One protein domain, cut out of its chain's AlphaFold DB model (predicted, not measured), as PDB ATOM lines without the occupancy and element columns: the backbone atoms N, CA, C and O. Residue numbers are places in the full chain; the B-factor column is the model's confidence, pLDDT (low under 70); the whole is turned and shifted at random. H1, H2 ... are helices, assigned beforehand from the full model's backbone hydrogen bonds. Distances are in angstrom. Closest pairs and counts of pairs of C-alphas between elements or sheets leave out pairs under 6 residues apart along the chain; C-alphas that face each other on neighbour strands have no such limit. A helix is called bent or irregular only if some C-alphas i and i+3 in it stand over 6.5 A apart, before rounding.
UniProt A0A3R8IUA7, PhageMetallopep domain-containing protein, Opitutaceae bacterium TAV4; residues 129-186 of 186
ATOM      1  N   GLN A 129     124.216 123.065 114.806       86.75
ATOM      2  CA  GLN A 129     124.144 124.235 113.933       86.75
ATOM      3  C   GLN A 129     125.334 124.227 112.977       86.75
ATOM      4  O   GLN A 129     126.474 124.126 113.422       86.75
ATOM      5  N   PHE A 130     125.070 124.363 111.677       86.25
ATOM      6  CA  PHE A 130     126.106 124.317 110.647       86.25
ATOM      7  C   PHE A 130     126.278 125.678 109.979       86.25
ATOM      8  O   PHE A 130     125.317 126.302 109.531       86.25
ATOM      9  N   GLY A 131     127.528 126.116 109.893       87.69
ATOM     10  CA  GLY A 131     127.960 127.251 109.091       87.69
ATOM     11  C   GLY A 131     129.322 126.907 108.517       87.69
ATOM     12  O   GLY A 131     130.325 127.006 109.220       87.69
ATOM     13  N   TRP A 132     129.345 126.429 107.278       92.75
ATOM     14  CA  TRP A 132     130.543 125.879 106.652       92.75
ATOM     15  C   TRP A 132     130.965 126.706 105.445       92.75
ATOM     16  O   TRP A 132     130.129 127.250 104.721       92.75
ATOM     17  N   PHE A 133     132.275 126.789 105.227       94.38
ATOM     18  CA  PHE A 133     132.851 127.402 104.042       94.38
ATOM     19  C   PHE A 133     133.410 126.323 103.115       94.38
ATOM     20  O   PHE A 133     134.466 125.750 103.384       94.38
ATOM     21  N   ASP A 134     132.753 126.112 101.973       94.44
ATOM     22  CA  ASP A 134     133.198 125.149 100.953       94.44
ATOM     23  C   ASP A 134     134.653 125.369 100.533       94.44
ATOM     24  O   ASP A 134     135.412 124.424 100.344       94.44
ATOM     25  N   GLU A 135     135.058 126.628 100.401       96.00
ATOM     26  CA  GLU A 135     136.414 126.994  99.999       96.00
ATOM     27  C   GLU A 135     137.463 126.591 101.052       96.00
ATOM     28  O   GLU A 135     138.573 126.186 100.707       96.00
ATOM     29  N   ILE A 136     137.114 126.648 102.340       95.81
ATOM     30  CA  ILE A 136     138.000 126.225 103.434       95.81
ATOM     31  C   ILE A 136     138.083 124.699 103.478       95.81
ATOM     32  O   ILE A 136     139.190 124.160 103.551       95.81
ATOM     33  N   ALA A 137     136.950 124.008 103.318       93.44
ATOM     34  CA  ALA A 137     136.908 122.553 103.201       93.44
ATOM     35  C   ALA A 137     137.738 122.048 102.008       93.44
ATOM     36  O   ALA A 137     138.565 121.150 102.161       93.44
ATOM     37  N   ARG A 138     137.599 122.667 100.826       95.62
ATOM     38  CA  ARG A 138     138.388 122.322  99.628       95.62
ATOM     39  C   ARG A 138     139.884 122.556  99.826       95.62
ATOM     40  O   ARG A 138     140.684 121.751  99.358       95.62
ATOM     41  N   ARG A 139     140.267 123.647 100.496       97.56
ATOM     42  CA  ARG A 139     141.676 124.025 100.686       97.56
ATOM     43  C   ARG A 139     142.389 123.192 101.746       97.56
ATOM     44  O   ARG A 139     143.561 122.877 101.570       97.56
ATOM     45  N   HIS A 140     141.711 122.882 102.849       95.00
ATOM     46  CA  HIS A 140     142.332 122.271 104.028       95.00
ATOM     47  C   HIS A 140     141.921 120.812 104.268       95.00
ATOM     48  O   HIS A 140     142.545 120.144 105.094       95.00
ATOM     49  N   GLY A 141     140.928 120.297 103.538       95.06
ATOM     50  CA  GLY A 141     140.498 118.902 103.619       95.06
ATOM     51  C   GLY A 141     140.139 118.491 105.047       95.06
ATOM     52  O   GLY A 141     139.459 119.219 105.759       95.06
ATOM     53  N   GLU A 142     140.645 117.341 105.492       94.62
ATOM     54  CA  GLU A 142     140.391 116.775 106.831       94.62
ATOM     55  C   GLU A 142     140.863 117.662 107.997       94.62
ATOM     56  O   GLU A 142     140.461 117.466 109.144       94.62
ATOM     57  N   HIS A 143     141.713 118.652 107.725       94.44
ATOM     58  CA  HIS A 143     142.175 119.608 108.729       94.44
ATOM     59  C   HIS A 143     141.242 120.814 108.886       94.44
ATOM     60  O   HIS A 143     141.493 121.671 109.731       94.44
ATOM     61  N   SER A 144     140.191 120.907 108.071       94.56
ATOM     62  CA  SER A 144     139.185 121.955 108.167       94.56
ATOM     63  C   SER A 144     138.132 121.603 109.223       94.56
ATOM     64  O   SER A 144     137.735 120.444 109.374       94.56
ATOM     65  N   GLY A 145     137.655 122.617 109.951       91.69
ATOM     66  CA  GLY A 145     136.608 122.427 110.959       91.69
ATOM     67  C   GLY A 145     135.272 121.988 110.352       91.69
ATOM     68  O   GLY A 145     134.483 121.337 111.028       91.69
ATOM     69  N   GLU A 146     135.025 122.311 109.080       94.94
ATOM     70  CA  GLU A 146     133.863 121.865 108.309       94.94
ATOM     71  C   GLU A 146     133.880 120.347 108.115       94.94
ATOM     72  O   GLU A 146     132.901 119.671 108.423       94.94
ATOM     73  N   VAL A 147     135.012 119.797 107.655       91.94
ATOM     74  CA  VAL A 147     135.148 118.354 107.411       91.94
ATOM     75  C   VAL A 147     135.149 117.575 108.726       91.94
ATOM     76  O   VAL A 147     134.561 116.497 108.788       91.94
ATOM     77  N   GLN A 148     135.755 118.119 109.782       92.88
ATOM     78  CA  GLN A 148     135.742 117.498 111.111       92.88
ATOM     79  C   GLN A 148     134.323 117.428 111.690       92.88
ATOM     80  O   GLN A 148     133.873 116.342 112.038       92.88
ATOM     81  N   GLN A 149     133.569 118.533 111.672       91.19
ATOM     82  CA  GLN A 149     132.171 118.539 112.125       91.19
ATOM     83  C   GLN A 149     131.274 117.622 111.288       91.19
ATOM     84  O   GLN A 149     130.387 116.967 111.831       91.19
ATOM     85  N   ALA A 150     131.487 117.558 109.969       89.88
ATOM     86  CA  ALA A 150     130.739 116.648 109.110       89.88
ATOM     87  C   ALA A 150     130.991 115.174 109.474       89.88
ATOM     88  O   ALA A 150     130.055 114.377 109.459       89.88
ATOM     89  N   ARG A 151     132.230 114.808 109.835       88.25
ATOM     90  CA  ARG A 151     132.560 113.453 110.308       88.25
ATOM     91  C   ARG A 151     131.913 113.145 111.647       88.25
ATOM     92  O   ARG A 151     131.229 112.135 111.749       88.25
ATOM     93  N   GLU A 152     132.060 114.041 112.619       88.62
ATOM     94  CA  GLU A 152     131.439 113.898 113.940       88.62
ATOM     95  C   GLU A 152     129.918 113.732 113.823       88.62
ATOM     96  O   GLU A 152     129.338 112.862 114.464       88.62
ATOM     97  N   LEU A 153     129.264 114.494 112.937       89.12
ATOM     98  CA  LEU A 153     127.833 114.352 112.671       89.12
ATOM     99  C   LEU A 153     127.470 112.932 112.217       89.12
ATOM    100  O   LEU A 153     126.539 112.335 112.759       89.12
ATOM    101  N   VAL A 154     128.184 112.402 111.222       86.38
ATOM    102  CA  VAL A 154     127.936 111.056 110.683       86.38
ATOM    103  C   VAL A 154     128.199 109.989 111.746       86.38
ATOM    104  O   VAL A 154     127.395 109.072 111.901       86.38
ATOM    105  N   GLU A 155     129.294 110.116 112.495       86.00
ATOM    106  CA  GLU A 155     129.692 109.154 113.527       86.00
ATOM    107  C   GLU A 155     128.716 109.124 114.708       86.00
ATOM    108  O   GLU A 155     128.329 108.048 115.162       86.00
ATOM    109  N   GLU A 156     128.281 110.287 115.195       86.44
ATOM    110  CA  GLU A 156     127.443 110.384 116.395       86.44
ATOM    111  C   GLU A 156     125.966 110.100 116.121       86.44
ATOM    112  O   GLU A 156     125.253 109.619 117.003       86.44
ATOM    113  N   THR A 157     125.477 110.425 114.924       84.94
ATOM    114  CA  THR A 157     124.034 110.390 114.626       84.94
ATOM    115  C   THR A 157     123.639 109.255 113.692       84.94
ATOM    116  O   THR A 157     122.449 108.951 113.559       84.94
ATOM    117  N   GLY A 158     124.621 108.594 113.071       81.50
ATOM    118  CA  GLY A 158     124.397 107.532 112.102       81.50
ATOM    119  C   GLY A 158     123.477 108.004 110.978       81.50
ATOM    120  O   GLY A 158     123.813 108.909 110.218       81.50
ATOM    121  N   GLN A 159     122.298 107.388 110.883       80.50
ATOM    122  CA  GLN A 159     121.309 107.685 109.844       80.50
ATOM    123  C   GLN A 159     120.248 108.712 110.255       80.50
ATOM    124  O   GLN A 159     119.471 109.105 109.396       80.50
ATOM    125  N   LEU A 160     120.214 109.206 111.503       82.94
ATOM    126  CA  LEU A 160     119.129 110.083 111.981       82.94
ATOM    127  C   LEU A 160     118.855 111.272 111.043       82.94
ATOM    128  O   LEU A 160     117.705 111.552 110.723       82.94
ATOM    129  N   TYR A 161     119.915 111.950 110.598       82.25
ATOM    130  CA  TYR A 161     119.816 113.086 109.675       82.25
ATOM    131  C   TYR A 161     120.042 112.710 108.205       82.25
ATOM    132  O   TYR A 161     119.832 113.549 107.336       82.25
ATOM    133  N   LEU A 162     120.504 111.489 107.919       82.12
ATOM    134  CA  LEU A 162     121.017 111.067 106.608       82.12
ATOM    135  C   LEU A 162     120.335 109.796 106.075       82.12
ATOM    136  O   LEU A 162     120.884 109.123 105.203       82.12
ATOM    137  N   ASP A 163     119.148 109.448 106.568       70.44
ATOM    138  CA  ASP A 163     118.431 108.211 106.209       70.44
ATOM    139  C   ASP A 163     118.091 108.124 104.703       70.44
ATOM    140  O   ASP A 163     118.045 107.054 104.098       70.44
ATOM    141  N   PHE A 164     118.005 109.270 104.020       68.94
ATOM    142  CA  PHE A 164     117.848 109.330 102.561       68.94
ATOM    143  C   PHE A 164     119.056 108.777 101.774       68.94
ATOM    144  O   PHE A 164     118.934 108.463 100.590       68.94
ATOM    145  N   THR A 165     120.219 108.595 102.410       59.22
ATOM    146  CA  THR A 165     121.414 108.022 101.761       59.22
ATOM    147  C   THR A 165     121.307 106.513 101.508       59.22
ATOM    148  O   THR A 165     122.026 105.986 100.651       59.22
ATOM    149  N   ALA A 166     120.400 105.814 102.203       53.66
ATOM    150  CA  ALA A 166     120.191 104.378 102.036       53.66
ATOM    151  C   ALA A 166     119.269 104.038 100.849       53.66
ATOM    152  O   ALA A 166     119.501 103.037 100.172       53.66
ATOM    153  N   LEU A 167     118.264 104.871 100.554       49.84
ATOM    154  CA  LEU A 167     117.236 104.566  99.548       49.84
ATOM    155  C   LEU A 167     117.612 105.022  98.127       49.84
ATOM    156  O   LEU A 167     117.449 104.248  97.184       49.84
ATOM    157  N   GLU A 168     118.220 106.203  97.950       50.25
ATOM    158  CA  GLU A 168     118.589 106.684  96.603       50.25
ATOM    159  C   GLU A 168     119.692 105.850  95.935       50.25
ATOM    160  O   GLU A 168     119.755 105.745  94.706       50.25
ATOM    161  N   ASN A 169     120.575 105.237  96.729       50.16
ATOM    162  CA  ASN A 169     121.629 104.384  96.192       50.16
ATOM    163  C   ASN A 169     121.078 103.044  95.691       50.16
ATOM    164  O   ASN A 169     121.583 102.532  94.696       50.16
ATOM    165  N   ILE A 170     120.027 102.494  96.305       53.22
ATOM    166  CA  ILE A 170     119.423 101.233  95.849       53.22
ATOM    167  C   ILE A 170     118.717 101.437  94.504       53.22
ATOM    168  O   ILE A 170     118.933 100.644  93.589       53.22
ATOM    169  N   GLU A 171     117.956 102.522  94.338       51.34
ATOM    170  CA  GLU A 171     117.273 102.816  93.070       51.34
ATOM    171  C   GLU A 171     118.257 103.185  91.951       51.34
ATOM    172  O   GLU A 171     118.165 102.640  90.851       51.34
ATOM    173  N   ARG A 172     119.279 104.012  92.223       53.44
ATOM    174  CA  ARG A 172     120.319 104.329  91.224       53.44
ATOM    175  C   ARG A 172     121.159 103.113  90.822       53.44
ATOM    176  O   ARG A 172     121.566 103.017  89.663       53.44
ATOM    177  N   ILE A 173     121.431 102.186  91.743       55.91
ATOM    178  CA  ILE A 173     122.141 100.932  91.441       55.91
ATOM    179  C   ILE A 173     121.236  99.963  90.666       55.91
ATOM    180  O   ILE A 173     121.723  99.285  89.762       55.91
ATOM    181  N   ALA A 174     119.940  99.902  90.982       55.34
ATOM    182  CA  ALA A 174     118.979  99.061  90.272       55.34
ATOM    183  C   ALA A 174     118.773  99.520  88.819       55.34
ATOM    184  O   ALA A 174     118.813  98.687  87.917       55.34
ATOM    185  N   VAL A 175     118.659 100.832  88.580       56.91
ATOM    186  CA  VAL A 175     118.558 101.408  87.226       56.91
ATOM    187  C   VAL A 175     119.831 101.137  86.415       56.91
ATOM    188  O   VAL A 175     119.745 100.597  85.317       56.91
ATOM    189  N   LYS A 176     121.024 101.366  86.990       54.44
ATOM    190  CA  LYS A 176     122.299 101.055  86.313       54.44
ATOM    191  C   LYS A 176     122.493  99.568  85.996       54.44
ATOM    192  O   LYS A 176     123.139  99.241  85.007       54.44
ATOM    193  N   LYS A 177     121.976  98.659  86.830       55.25
ATOM    194  CA  LYS A 177     122.018  97.211  86.557       55.25
ATOM    195  C   LYS A 177     121.023  96.781  85.477       55.25
ATOM    196  O   LYS A 177     121.310  95.811  84.786       55.25
ATOM    197  N   GLY A 178     119.892  97.474  85.341       53.47
ATOM    198  CA  GLY A 178     118.928  97.242  84.264       53.47
ATOM    199  C   GLY A 178     119.487  97.641  82.897       53.47
ATOM    200  O   GLY A 178     119.471  96.830  81.976       53.47
ATOM    201  N   GLU A 179     120.083  98.831  82.800       54.59
ATOM    202  CA  GLU A 179     120.660  99.355  81.549       54.59
ATOM    203  C   GLU A 179     121.883  98.548  81.075       54.59
ATOM    204  O   GLU A 179     122.005  98.246  79.891       54.59
ATOM    205  N   ALA A 180     122.744  98.093  81.995       53.97
ATOM    206  CA  ALA A 180     123.895  97.251  81.650       53.97
ATOM    207  C   ALA A 180     123.513  95.838  81.158       53.97
ATOM    208  O   ALA A 180     124.327  95.169  80.533       53.97
ATOM    209  N   SER A 181     122.292  95.364  81.436       53.22
ATOM    210  CA  SER A 181     121.836  94.032  81.009       53.22
ATOM    211  C   SER A 181     121.192  94.001  79.618       53.22
ATOM    212  O   SER A 181     121.077  92.925  79.035       53.22
ATOM    213  N   GLU A 182     120.803  95.160  79.075       53.81
ATOM    214  CA  GLU A 182     120.276  95.279  77.709       53.81
ATOM    215  C   GLU A 182     121.381  95.541  76.671       53.81
ATOM    216  O   GLU A 182     121.246  95.106  75.531       53.81
ATOM    217  N   GLU A 183     122.503  96.166  77.055       52.22
ATOM    218  CA  GLU A 183     123.656  96.376  76.157       52.22
ATOM    219  C   GLU A 183     124.508  95.112  75.930       52.22
ATOM    220  O   GLU A 183     125.116  94.978  74.873       52.22
ATOM    221  N   ASP A 184     124.500  94.147  76.858       48.16
ATOM    222  CA  ASP A 184     125.225  92.868  76.717       48.16
ATOM    223  C   ASP A 184     124.400  91.762  76.014       48.16
ATOM    224  O   ASP A 184     124.862  90.625  75.871       48.16
ATOM    225  N   ALA A 185     123.174  92.070  75.571       53.00
ATOM    226  CA  ALA A 185     122.259  91.133  74.907       53.00
ATOM    227  C   ALA A 185     121.985  91.456  73.420       53.00
ATOM    228  O   ALA A 185     121.095  90.835  72.827       53.00
ATOM    229  N   ALA A 186     122.736  92.388  72.817       40.88
ATOM    230  CA  ALA A 186     122.618  92.797  71.411       40.88
ATOM    231  C   ALA A 186     123.825  92.373  70.554       40.88
ATOM    232  O   ALA A 186     124.980  92.608  70.974       40.88
TER     233      ALA A 186
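AT A GLANCE: This is residues 129 to 186 of the 186 residues of the protein "PhageMetallopep domain-containing protein" of Opitutaceae bacterium TAV4 (UniProt A0A3R8IUA7). Two helices, H1 and then H2, meet in a corner, and beyond a short link the long helix H3 sticks out as a free arm. The printed part has 58 residues with three named helices, H1, H2, H3 in that order, and no named strand: all helix. It is extended, with a radius of gyration of the C-alphas of 17.7 A and spans of 51 by 27 by 15 A.

IN THESE COORDINATES: H1, residues 134 to 143, starts with C-alpha 134 at (133.198, 125.149, 100.953); it is irregular, C-alphas 139 and 142 being 9.6 A apart. H2, residues 145 to 157, measures 17.8 A from first to last C-alpha. H3, residues 164 to 183, measures 30.0 A and ends with C-alpha 183 at (123.656, 96.376, 76.157).

HOW THE PARTS SIT: H1 and H2 touch only at the corner by their tight link, H2 with residues 145 to 148 alone; the closest C-alphas, of Ala 137 and Glu 146, are 6.0 A apart. H3 is apart from H1 and H2. Every O i to N i+4 pair is within hydrogen-bond range in H2, 4 of 6 in H1 and 10 of 16 in H3.

THE WHOLE: The C-alphas farthest apart, of Gln 129 and Ala 186, are 52.9 A apart. The printed part has no cut. Residues 164 to 186 have pLDDT under 70.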